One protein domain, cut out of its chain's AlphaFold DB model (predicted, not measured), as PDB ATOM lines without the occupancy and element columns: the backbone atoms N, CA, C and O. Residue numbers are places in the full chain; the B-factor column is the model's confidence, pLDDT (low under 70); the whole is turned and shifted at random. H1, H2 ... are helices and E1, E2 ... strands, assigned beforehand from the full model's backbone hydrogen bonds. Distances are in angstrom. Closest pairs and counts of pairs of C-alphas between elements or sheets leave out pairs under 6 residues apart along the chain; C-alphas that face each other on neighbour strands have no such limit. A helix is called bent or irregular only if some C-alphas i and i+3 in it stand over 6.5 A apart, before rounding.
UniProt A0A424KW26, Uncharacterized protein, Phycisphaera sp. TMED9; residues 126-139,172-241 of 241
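AT A GLANCE: This is residues 126 to 139 and 172 to 241 of the 241 residues of an uncharacterized protein of Phycisphaera sp. TMED9 (UniProt A0A424KW26). Two small antiparallel sheets stand at an angle like the sides of a V, their strands running crosswise, and the one named helix, H1, packs in the opening, over E1 and E2 of one sheet and E6 and E7 of the other. The printed part has 84 residues, with the order E1 E2 E3 E4 E5 E6 E7 H1; the sheets run E1 - E2 - E3 - E4 and E5 - E6 - E7. The class is mixed, and the whole is compact, with a radius of gyration of the C-alphas of 12.0 A and spans of 32 by 31 by 23 A.

IN THESE COORDINATES: The larger sheet holds E1, residues 131 to 134, 10.3 A, from C-alpha 131 at (165.085, 143.539, 107.007); E2, 174 to 178, 13.1 A; E3, 181 to 184, 10.2 A; and E4, 189 to 191, 6.8 A. The other holds E5, 196 to 201, 16.8 A; E6, 209 to 214, 15.8 A; and E7, 219 to 224, 16.3 A. H1, residues 230 to 240, 16.1 A, ends at C-alpha 240 (154.281, 146.222, 115.882).

HOW THE PARTS SIT: E2 E3 E4 form a meander, each strand the antiparallel neighbour of the one before, as do E5 E6 E7. N 133 and O 175 of E1 and E2 are 2.9 A apart, N 176 and O 183 of E2 and E3 2.9 A, N 182 and O 190 of E3 and E4 2.9 A. H1 is on this sheet at a height of 8.8 A; its closest C-alphas to E1 are those of Arg 231 and Ile 133, 6.0 A. In H1, 5 of 7 O i to N i+4 pairs are within hydrogen-bond range; it is only just irregular, C-alphas 234 and 237 being 6.6 A apart. H1 is also on the other sheet, slantwise to its strands, at 38 degrees to E7 on the local plane. There N 198 and O 212 of E5 and E6 are 2.8 A apart, N 211 and O 222 of E6 and E7 2.9 A. E4 and E5 are apart.

THE WHOLE: The C-alphas of Leu 128 and Asn 204 are farthest apart, 34.9 A. Residues 140 to 171 are not printed; C-alphas 139 and 172 are 8.1 A apart across the cut. Of the links printed whole, none is long. Mean pLDDT of the printed part is 85.4; residues 126 to 129, 137 to 139 and 241 are under 70.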
ATOM      1  N   SER A 126     155.275 144.978 102.258       53.91
ATOM      2  CA  SER A 126     156.723 145.129 102.463       53.91
ATOM      3  C   SER A 126     157.207 144.567 103.809       53.91
ATOM      4  O   SER A 126     158.382 144.228 103.936       53.91
ATOM      5  N   HIS A 127     156.319 144.421 104.801       59.41
ATOM      6  CA  HIS A 127     156.654 143.928 106.144       59.41
ATOM      7  C   HIS A 127     156.895 142.413 106.221       59.41
ATOM      8  O   HIS A 127     157.344 141.931 107.255       59.41
ATOM      9  N   LEU A 128     156.647 141.671 105.137       63.47
ATOM     10  CA  LEU A 128     156.706 140.206 105.131       63.47
ATOM     11  C   LEU A 128     158.129 139.637 105.034       63.47
ATOM     12  O   LEU A 128     158.355 138.504 105.451       63.47
ATOM     13  N   LEU A 129     159.091 140.401 104.504       69.38
ATOM     14  CA  LEU A 129     160.489 139.971 104.424       69.38
ATOM     15  C   LEU A 129     161.317 140.569 105.573       69.38
ATOM     16  O   LEU A 129     161.189 141.775 105.845       69.38
ATOM     17  N   PRO A 130     162.188 139.761 106.217       76.38
ATOM     18  CA  PRO A 130     163.135 140.260 107.200       76.38
ATOM     19  C   PRO A 130     164.006 141.370 106.613       76.38
ATOM     20  O   PRO A 130     164.481 141.273 105.481       76.38
ATOM     21  N   ALA A 131     164.225 142.426 107.390       85.44
ATOM     22  CA  ALA A 131     165.085 143.539 107.007       85.44
ATOM     23  C   ALA A 131     166.191 143.735 108.042       85.44
ATOM     24  O   ALA A 131     165.940 143.663 109.241       85.44
ATOM     25  N   VAL A 132     167.412 144.011 107.585       89.06
ATOM     26  CA  VAL A 132     168.547 144.272 108.476       89.06
ATOM     27  C   VAL A 132     168.652 145.768 108.750       89.06
ATOM     28  O   VAL A 132     168.736 146.567 107.817       89.06
ATOM     29  N   ILE A 133     168.690 146.159 110.026       90.12
ATOM     30  CA  ILE A 133     168.958 147.542 110.443       90.12
ATOM     31  C   ILE A 133     170.101 147.601 111.453       90.12
ATOM     32  O   ILE A 133     170.330 146.660 112.204       90.12
ATOM     33  N   LYS A 134     170.803 148.736 111.517       88.12
ATOM     34  CA  LYS A 134     171.786 149.010 112.576       88.12
ATOM     35  C   LYS A 134     171.119 149.672 113.776       88.12
ATOM     36  O   LYS A 134     170.298 150.578 113.599       88.12
ATOM     37  N   THR A 135     171.524 149.287 114.984       81.00
ATOM     38  CA  THR A 135     170.986 149.840 116.241       81.00
ATOM     39  C   THR A 135     171.353 151.313 116.499       81.00
ATOM     40  O   THR A 135     170.674 151.969 117.290       81.00
ATOM     41  N   ASN A 136     172.380 151.849 115.819       73.19
ATOM     42  CA  ASN A 136     172.987 153.185 116.022       73.19
ATOM     43  C   ASN A 136     173.257 153.534 117.494       73.19
ATOM     44  O   ASN A 136     173.126 154.674 117.942       73.19
ATOM     45  N   TRP A 137     173.664 152.524 118.247       66.31
ATOM     46  CA  TRP A 137     174.166 152.648 119.594       66.31
ATOM     47  C   TRP A 137     175.704 152.577 119.588       66.31
ATOM     48  O   TRP A 137     176.277 151.514 119.814       66.31
ATOM     49  N   GLY A 138     176.397 153.683 119.275       52.03
ATOM     50  CA  GLY A 138     177.868 153.633 119.208       52.03
ATOM     51  C   GLY A 138     178.655 154.802 118.612       52.03
ATOM     52  O   GLY A 138     179.871 154.785 118.747       52.03
ATOM     53  N   GLU A 139     178.040 155.822 118.013       43.47
ATOM     54  CA  GLU A 139     178.778 156.991 117.501       43.47
ATOM     55  C   GLU A 139     178.037 158.282 117.856       43.47
ATOM     56  O   GLU A 139     177.248 158.802 117.074       43.47
ATOM     57  N   ASN A 172     177.105 149.316 118.020       71.69
ATOM     58  CA  ASN A 172     176.321 149.297 116.795       71.69
ATOM     59  C   ASN A 172     176.276 147.841 116.326       71.69
ATOM     60  O   ASN A 172     177.292 147.311 115.888       71.69
ATOM     61  N   GLU A 173     175.125 147.205 116.484       80.69
ATOM     62  CA  GLU A 173     174.862 145.826 116.075       80.69
ATOM     63  C   GLU A 173     173.863 145.872 114.915       80.69
ATOM     64  O   GLU A 173     172.952 146.713 114.905       80.69
ATOM     65  N   ALA A 174     174.052 145.021 113.910       87.06
ATOM     66  CA  ALA A 174     173.024 144.760 112.921       87.06
ATOM     67  C   ALA A 174     171.986 143.800 113.519       87.06
ATOM     68  O   ALA A 174     172.319 142.789 114.130       87.06
ATOM     69  N   ILE A 175     170.709 144.121 113.358       90.12
ATOM     70  CA  ILE A 175     169.615 143.233 113.737       90.12
ATOM     71  C   ILE A 175     168.756 142.943 112.518       90.12
ATOM     72  O   ILE A 175     168.423 143.846 111.750       90.12
ATOM     73  N   GLU A 176     168.393 141.681 112.356       92.19
ATOM     74  CA  GLU A 176     167.337 141.254 111.450       92.19
ATOM     75  C   GLU A 176     165.994 141.510 112.132       92.19
ATOM     76  O   GLU A 176     165.785 141.125 113.283       92.19
ATOM     77  N   VAL A 177     165.086 142.178 111.432       91.50
ATOM     78  CA  VAL A 177     163.751 142.528 111.918       91.50
ATOM     79  C   VAL A 177     162.731 141.817 111.046       91.50
ATOM     80  O   VAL A 177     162.595 142.146 109.865       91.50
ATOM     81  N   GLY A 178     162.036 140.845 111.629       88.81
ATOM     82  CA  GLY A 178     160.891 140.163 111.033       88.81
ATOM     83  C   GLY A 178     159.568 140.640 111.644       88.81
ATOM     84  O   GLY A 178     159.568 141.527 112.503       88.81
ATOM     85  N   PRO A 179     158.432 140.054 111.229       89.44
ATOM     86  CA  PRO A 179     157.132 140.318 111.843       89.44
ATOM     87  C   PRO A 179     157.150 139.952 113.334       89.44
ATOM     88  O   PRO A 179     157.440 138.808 113.696       89.44
ATOM     89  N   GLY A 180     156.926 140.935 114.207       89.31
ATOM     90  CA  GLY A 180     156.892 140.783 115.664       89.31
ATOM     91  C   GLY A 180     158.165 140.215 116.304       89.31
ATOM     92  O   GLY A 180     158.127 139.799 117.466       89.31
ATOM     93  N   SER A 181     159.281 140.150 115.576       92.56
ATOM     94  CA  SER A 181     160.492 139.441 115.994       92.56
ATOM     95  C   SER A 181     161.759 140.168 115.561       92.56
ATOM     96  O   SER A 181     161.810 140.830 114.524       92.56
ATOM     97  N   ILE A 182     162.803 140.046 116.375       92.31
ATOM     98  CA  ILE A 182     164.143 140.502 116.021       92.31
ATOM     99  C   ILE A 182     165.170 139.419 116.302       92.31
ATOM    100  O   ILE A 182     165.093 138.719 117.314       92.31
ATOM    101  N   ARG A 183     166.176 139.336 115.438       91.56
ATOM    102  CA  ARG A 183     167.328 138.457 115.589       91.56
ATOM    103  C   ARG A 183     168.608 139.283 115.566       91.56
ATOM    104  O   ARG A 183     168.846 140.099 114.684       91.56
ATOM    105  N   THR A 184     169.406 139.089 116.602       86.94
ATOM    106  CA  THR A 184     170.695 139.762 116.817       86.94
ATOM    107  C   THR A 184     171.819 139.057 116.052       86.94
ATOM    108  O   THR A 184     171.683 137.874 115.733       86.94
ATOM    109  N   GLU A 185     172.957 139.722 115.820       82.44
ATOM    110  CA  GLU A 185     174.152 139.107 115.203       82.44
ATOM    111  C   GLU A 185     174.625 137.882 115.994       82.44
ATOM    112  O   GLU A 185     175.090 136.897 115.427       82.44
ATOM    113  N   SER A 186     174.439 137.906 117.318       80.00
ATOM    114  CA  SER A 186     174.734 136.765 118.194       80.00
ATOM    115  C   SER A 186     173.813 135.548 117.997       80.00
ATOM    116  O   SER A 186     173.939 134.565 118.726       80.00
ATOM    117  N   GLY A 187     172.854 135.617 117.069       80.44
ATOM    118  CA  GLY A 187     171.868 134.571 116.794       80.44
ATOM    119  C   GLY A 187     170.719 134.512 117.802       80.44
ATOM    120  O   GLY A 187     169.836 133.671 117.666       80.44
ATOM    121  N   ARG A 188     170.692 135.395 118.811       83.75
ATOM    122  CA  ARG A 188     169.576 135.454 119.764       83.75
ATOM    123  C   ARG A 188     168.367 136.101 119.120       83.75
ATOM    124  O   ARG A 188     168.479 137.205 118.583       83.75
ATOM    125  N   GLU A 189     167.229 135.448 119.283       89.69
ATOM    126  CA  GLU A 189     165.932 135.915 118.824       89.69
ATOM    127  C   GLU A 189     165.093 136.438 119.995       89.69
ATOM    128  O   GLU A 189     165.169 135.936 121.123       89.69
ATOM    129  N   ARG A 190     164.305 137.482 119.739       89.38
ATOM    130  CA  ARG A 190     163.320 138.026 120.674       89.38
ATOM    131  C   ARG A 190     162.008 138.234 119.936       89.38
ATOM    132  O   ARG A 190     161.989 138.842 118.872       89.38
ATOM    133  N   SER A 191     160.921 137.777 120.547       91.25
ATOM    134  CA  SER A 191     159.560 138.023 120.076       91.25
ATOM    135  C   SER A 191     158.897 139.097 120.926       91.25
ATOM    136  O   SER A 191     159.018 139.065 122.159       91.25
ATOM    137  N   ARG A 192     158.126 139.984 120.287       90.31
ATOM    138  CA  ARG A 192     157.293 141.003 120.941       90.31
ATOM    139  C   ARG A 192     156.418 140.397 122.040       90.31
ATOM    140  O   ARG A 192     156.303 140.980 123.113       90.31
ATOM    141  N   GLN A 193     155.889 139.192 121.826       88.38
ATOM    142  CA  GLN A 193     155.031 138.482 122.789       88.38
ATOM    143  C   GLN A 193     155.759 138.048 124.071       88.38
ATOM    144  O   GLN A 193     155.124 137.704 125.065       88.38
ATOM    145  N   SER A 194     157.090 138.050 124.079       89.25
ATOM    146  CA  SER A 194     157.921 137.609 125.212       89.25
ATOM    147  C   SER A 194     158.686 138.751 125.887       89.25
ATOM    148  O   SER A 194     159.431 138.523 126.839       89.25
ATOM    149  N   THR A 195     158.509 139.982 125.405       93.69
ATOM    150  CA  THR A 195     159.284 141.157 125.828       93.69
ATOM    151  C   THR A 195     158.377 142.334 126.161       93.69
ATOM    152  O   THR A 195     157.201 142.336 125.801       93.69
ATOM    153  N   VAL A 196     158.940 143.348 126.814       95.56
ATOM    154  CA  VAL A 196     158.306 144.660 126.973       95.56
ATOM    155  C   VAL A 196     159.036 145.665 126.093       95.56
ATOM    156  O   VAL A 196     160.257 145.794 126.163       95.56
ATOM    157  N   THR A 197     158.291 146.364 125.244       96.12
ATOM    158  CA  THR A 197     158.822 147.413 124.371       96.12
ATOM    159  C   THR A 197     158.630 148.768 125.033       96.12
ATOM    160  O   THR A 197     157.516 149.164 125.340       96.12
ATOM    161  N   MET A 198     159.712 149.499 125.235       95.88
ATOM    162  CA  MET A 198     159.713 150.867 125.734       95.88
ATOM    163  C   MET A 198     160.010 151.822 124.582       95.88
ATOM    164  O   MET A 198     160.963 151.582 123.844       95.88
ATOM    165  N   VAL A 199     159.247 152.901 124.438       95.12
ATOM    166  CA  VAL A 199     159.426 153.889 123.363       95.12
ATOM    167  C   VAL A 199     159.399 155.289 123.946       95.12
ATOM    168  O   VAL A 199     158.388 155.716 124.493       95.12
ATOM    169  N   PHE A 200     160.514 156.000 123.840       94.31
ATOM    170  CA  PHE A 200     160.695 157.302 124.471       94.31
ATOM    171  C   PHE A 200     161.386 158.280 123.539       94.31
ATOM    172  O   PHE A 200     162.137 157.879 122.651       94.31
ATOM    173  N   HIS A 201     161.199 159.575 123.784       91.12
ATOM    174  CA  HIS A 201     162.150 160.543 123.260       91.12
ATOM    175  C   HIS A 201     163.497 160.404 123.966       91.12
ATOM    176  O   HIS A 201     163.583 160.133 125.173       91.12
ATOM    177  N   GLU A 202     164.558 160.612 123.200       86.00
ATOM    178  CA  GLU A 202     165.883 160.794 123.769       86.00
ATOM    179  C   GLU A 202     165.963 162.133 124.532       86.00
ATOM    180  O   GLU A 202     165.358 163.114 124.087       86.00
ATOM    181  N   PRO A 203     166.708 162.233 125.655       80.38
ATOM    182  CA  PRO A 203     166.870 163.499 126.361       80.38
ATOM    183  C   PRO A 203     167.387 164.588 125.444       80.38
ATOM    184  O   PRO A 203     168.273 164.344 124.624       80.38
ATOM    185  N   ASN A 204     166.892 165.807 125.645       76.56
ATOM    186  CA  ASN A 204     167.249 166.972 124.830       76.56
ATOM    187  C   ASN A 204     166.890 166.846 123.347       76.56
ATOM    188  O   ASN A 204     167.382 167.636 122.542       76.56
ATOM    189  N   SER A 205     166.050 165.884 122.965       81.38
ATOM    190  CA  SER A 205     165.573 165.770 121.596       81.38
ATOM    191  C   SER A 205     164.055 165.774 121.534       81.38
ATOM    192  O   SER A 205     163.383 165.038 122.249       81.38
ATOM    193  N   SER A 206     163.523 166.597 120.636       77.94
ATOM    194  CA  SER A 206     162.107 166.603 120.261       77.94
ATOM    195  C   SER A 206     161.776 165.601 119.159       77.94
ATOM    196  O   SER A 206     160.604 165.350 118.908       77.94
ATOM    197  N   ASP A 207     162.788 165.053 118.483       85.75
ATOM    198  CA  ASP A 207     162.597 164.216 117.296       85.75
ATOM    199  C   ASP A 207     163.176 162.817 117.465       85.75
ATOM    200  O   ASP A 207     162.567 161.856 116.996       85.75
ATOM    201  N   ARG A 208     164.315 162.675 118.156       91.50
ATOM    202  CA  ARG A 208     164.984 161.384 118.309       91.50
ATOM    203  C   ARG A 208     164.157 160.440 119.161       91.50
ATOM    204  O   ARG A 208     163.652 160.815 120.223       91.50
ATOM    205  N   ILE A 209     164.060 159.205 118.683       92.75
ATOM    206  CA  ILE A 209     163.278 158.134 119.292       92.75
ATOM    207  C   ILE A 209     164.246 157.072 119.797       92.75
ATOM    208  O   ILE A 209     165.088 156.561 119.054       92.75
ATOM    209  N   GLU A 210     164.095 156.716 121.062       93.69
ATOM    210  CA  GLU A 210     164.753 155.590 121.702       93.69
ATOM    211  C   GLU A 210     163.731 154.462 121.879       93.69
ATOM    212  O   GLU A 210     162.728 154.621 122.575       93.69
ATOM    213  N   VAL A 211     163.996 153.307 121.267       94.38
ATOM    214  CA  VAL A 211     163.223 152.081 121.490       94.38
ATOM    215  C   VAL A 211     164.074 151.106 122.293       94.38
ATOM    216  O   VAL A 211     165.210 150.810 121.920       94.38
ATOM    217  N   ARG A 212     163.532 150.576 123.392       94.38
ATOM    218  CA  ARG A 212     164.165 149.508 124.172       94.38
ATOM    219  C   ARG A 212     163.287 148.270 124.181       94.38
ATOM    220  O   ARG A 212     162.138 148.327 124.600       94.38
ATOM    221  N   ILE A 213     163.840 147.142 123.762       94.12
ATOM    222  CA  ILE A 213     163.186 145.836 123.836       94.12
ATOM    223  C   ILE A 213     163.765 145.127 125.054       94.12
ATOM    224  O   ILE A 213     164.918 144.686 125.050       94.12
ATOM    225  N   VAL A 214     162.973 145.087 126.119       93.31
ATOM    226  CA  VAL A 214     163.360 144.587 127.437       93.31
ATOM    227  C   VAL A 214     162.898 143.138 127.571       93.31
ATOM    228  O   VAL A 214     161.702 142.849 127.616       93.31
ATOM    229  N   GLY A 215     163.857 142.214 127.610       88.69
ATOM    230  CA  GLY A 215     163.630 140.819 127.985       88.69
ATOM    231  C   GLY A 215     164.199 140.509 129.369       88.69
ATOM    232  O   GLY A 215     164.838 141.357 129.988       88.69
ATOM    233  N   MET A 216     164.024 139.266 129.822       83.38
ATOM    234  CA  MET A 216     164.503 138.793 131.132       83.38
ATOM    235  C   MET A 216     166.006 139.008 131.354       83.38
ATOM    236  O   MET A 216     166.413 139.478 132.412       83.38
ATOM    237  N   ASP A 217     166.829 138.679 130.354       79.69
ATOM    238  CA  ASP A 217     168.290 138.614 130.537       79.69
ATOM    239  C   ASP A 217     169.036 139.792 129.909       79.69
ATOM    240  O   ASP A 217     170.229 139.985 130.145       79.69
ATOM    241  N   ARG A 218     168.383 140.525 128.998       83.50
ATOM    242  CA  ARG A 218     169.039 141.569 128.204       83.50
ATOM    243  C   ARG A 218     168.037 142.555 127.628       83.50
ATOM    244  O   ARG A 218     166.923 142.181 127.264       83.50
ATOM    245  N   VAL A 219     168.520 143.779 127.454       88.19
ATOM    246  CA  VAL A 219     167.832 144.871 126.770       88.19
ATOM    247  C   VAL A 219     168.521 145.162 125.444       88.19
ATOM    248  O   VAL A 219     169.749 145.276 125.388       88.19
ATOM    249  N   ILE A 220     167.727 145.275 124.384       89.31
ATOM    250  CA  ILE A 220     168.173 145.737 123.066       89.31
ATOM    251  C   ILE A 220     167.737 147.191 122.940       89.31
ATOM    252  O   ILE A 220     166.562 147.494 123.127       89.31
ATOM    253  N   ARG A 221     168.686 148.091 122.679       91.00
ATOM    254  CA  ARG A 221     168.441 149.533 122.567       91.00
ATOM    255  C   ARG A 221     168.642 149.969 121.124       91.00
ATOM    256  O   ARG A 221     169.655 149.630 120.516       91.00
ATOM    257  N   LEU A 222     167.674 150.702 120.597       91.50
ATOM    258  CA  LEU A 222     167.637 151.219 119.237       91.50
ATOM    259  C   LEU A 222     167.452 152.730 119.306       91.50
ATOM    260  O   LEU A 222     166.570 153.213 120.018       91.50
ATOM    261  N   ARG A 223     168.270 153.467 118.555       92.25
ATOM    262  CA  ARG A 223     168.162 154.924 118.425       92.25
ATOM    263  C   ARG A 223     167.830 155.284 116.984       92.25
ATOM    264  O   ARG A 223     168.520 154.844 116.057       92.25
ATOM    265  N   PHE A 224     166.814 156.117 116.811       91.38
ATOM    266  CA  PHE A 224     166.365 156.639 115.525       91.38
ATOM    267  C   PHE A 224     166.406 158.161 115.545       91.38
ATOM    268  O   PHE A 224     166.024 158.776 116.540       91.38
ATOM    269  N   ASP A 225     166.862 158.768 114.450       90.38
ATOM    270  CA  ASP A 225     167.030 160.224 114.401       90.38
ATOM    271  C   ASP A 225     165.693 160.969 114.388       90.38
ATOM    272  O   ASP A 225     165.588 162.086 114.884       90.38
ATOM    273  N   SER A 226     164.662 160.343 113.826       89.50
ATOM    274  CA  SER A 226     163.285 160.816 113.884       89.50
ATOM    275  C   SER A 226     162.321 159.708 113.476       89.50
ATOM    276  O   SER A 226     162.731 158.650 112.998       89.50
ATOM    277  N   ARG A 227     161.019 159.996 113.523       88.06
ATOM    278  CA  ARG A 227     160.002 159.154 112.875       88.06
ATOM    279  C   ARG A 227     160.246 158.945 111.378       88.06
ATOM    280  O   ARG A 227     159.766 157.963 110.837       88.06
ATOM    281  N   ARG A 228     160.949 159.856 110.694       87.81
ATOM    282  CA  ARG A 228     161.264 159.751 109.256       87.81
ATOM    283  C   ARG A 228     162.574 159.010 108.987       87.81
ATOM    284  O   ARG A 228     162.933 158.851 107.826       87.81
ATOM    285  N   ASP A 229     163.287 158.574 110.028       88.31
ATOM    286  CA  ASP A 229     164.483 157.747 109.873       88.31
ATOM    287  C   ASP A 229     164.123 156.490 109.055       88.31
ATOM    288  O   ASP A 229     163.202 155.763 109.447       88.31
ATOM    289  N   PRO A 230     164.812 156.204 107.934       88.56
ATOM    290  CA  PRO A 230     164.524 155.030 107.111       88.56
ATOM    291  C   PRO A 230     164.550 153.724 107.910       88.56
ATOM    292  O   PRO A 230     163.750 152.825 107.662       88.56
ATOM    293  N   ARG A 231     165.420 153.629 108.922       91.19
ATOM    294  CA  ARG A 231     165.496 152.457 109.801       91.19
ATOM    295  C   ARG A 231     164.262 152.352 110.686       91.19
ATOM    296  O   ARG A 231     163.796 151.242 110.904       91.19
ATOM    297  N   PHE A 232     163.723 153.476 111.166       90.62
ATOM    298  CA  PHE A 232     162.483 153.488 111.949       90.62
ATOM    299  C   PHE A 232     161.287 153.087 111.084       90.62
ATOM    300  O   PHE A 232     160.497 152.240 111.491       90.62
ATOM    301  N   GLN A 233     161.201 153.627 109.866       88.06
ATOM    302  CA  GLN A 233     160.164 153.283 108.885       88.06
ATOM    303  C   GLN A 233     160.190 151.795 108.495       88.06
ATOM    304  O   GLN A 233     159.152 151.207 108.197       88.06
ATOM    305  N   ILE A 234     161.364 151.160 108.537       89.12
ATOM    306  CA  ILE A 234     161.518 149.713 108.340       89.12
ATOM    307  C   ILE A 234     161.156 148.933 109.609       89.12
ATOM    308  O   ILE A 234     160.401 147.961 109.537       89.12
ATOM    309  N   PHE A 235     161.723 149.328 110.748       91.56
ATOM    310  CA  PHE A 235     161.631 148.604 112.012       91.56
ATOM    311  C   PHE A 235     160.226 148.631 112.596       91.56
ATOM    312  O   PHE A 235     159.669 147.579 112.898       91.56
ATOM    313  N   TRP A 236     159.667 149.831 112.764       91.12
ATOM    314  CA  TRP A 236     158.490 150.044 113.594       91.12
ATOM    315  C   TRP A 236     157.295 149.224 113.107       91.12
ATOM    316  O   TRP A 236     156.803 148.413 113.891       91.12
ATOM    317  N   PRO A 237     156.900 149.282 111.820       87.00
ATOM    318  CA  PRO A 237     155.752 148.515 111.351       87.00
ATOM    319  C   PRO A 237     155.966 146.994 111.385       87.00
ATOM    320  O   PRO A 237     155.006 146.259 111.548       87.00
ATOM    321  N   ARG A 238     157.209 146.506 111.248       88.56
ATOM    322  CA  ARG A 238     157.513 145.065 111.351       88.56
ATOM    323  C   ARG A 238     157.456 144.581 112.792       88.56
ATOM    324  O   ARG A 238     157.023 143.471 113.048       88.56
ATOM    325  N   TRP A 239     157.891 145.410 113.736       91.00
ATOM    326  CA  TRP A 239     157.886 145.062 115.152       91.00
ATOM    327  C   TRP A 239     156.477 145.082 115.761       91.00
ATOM    328  O   TRP A 239     156.158 144.242 116.604       91.00
ATOM    329  N   ILE A 240     155.643 146.044 115.354       86.06
ATOM    330  CA  ILE A 240     154.281 146.222 115.882       86.06
ATOM    331  C   ILE A 240     153.193 145.516 115.059       86.06
ATOM    332  O   ILE A 240     152.093 145.341 115.584       86.06
ATOM    333  N   GLY A 241     153.473 145.194 113.795       67.06
ATOM    334  CA  GLY A 241     152.539 144.581 112.847       67.06
ATOM    335  C   GLY A 241     152.444 143.070 112.956       67.06
ATOM    336  O   GLY A 241     153.335 142.450 113.582       67.06
TER     337      GLY A 241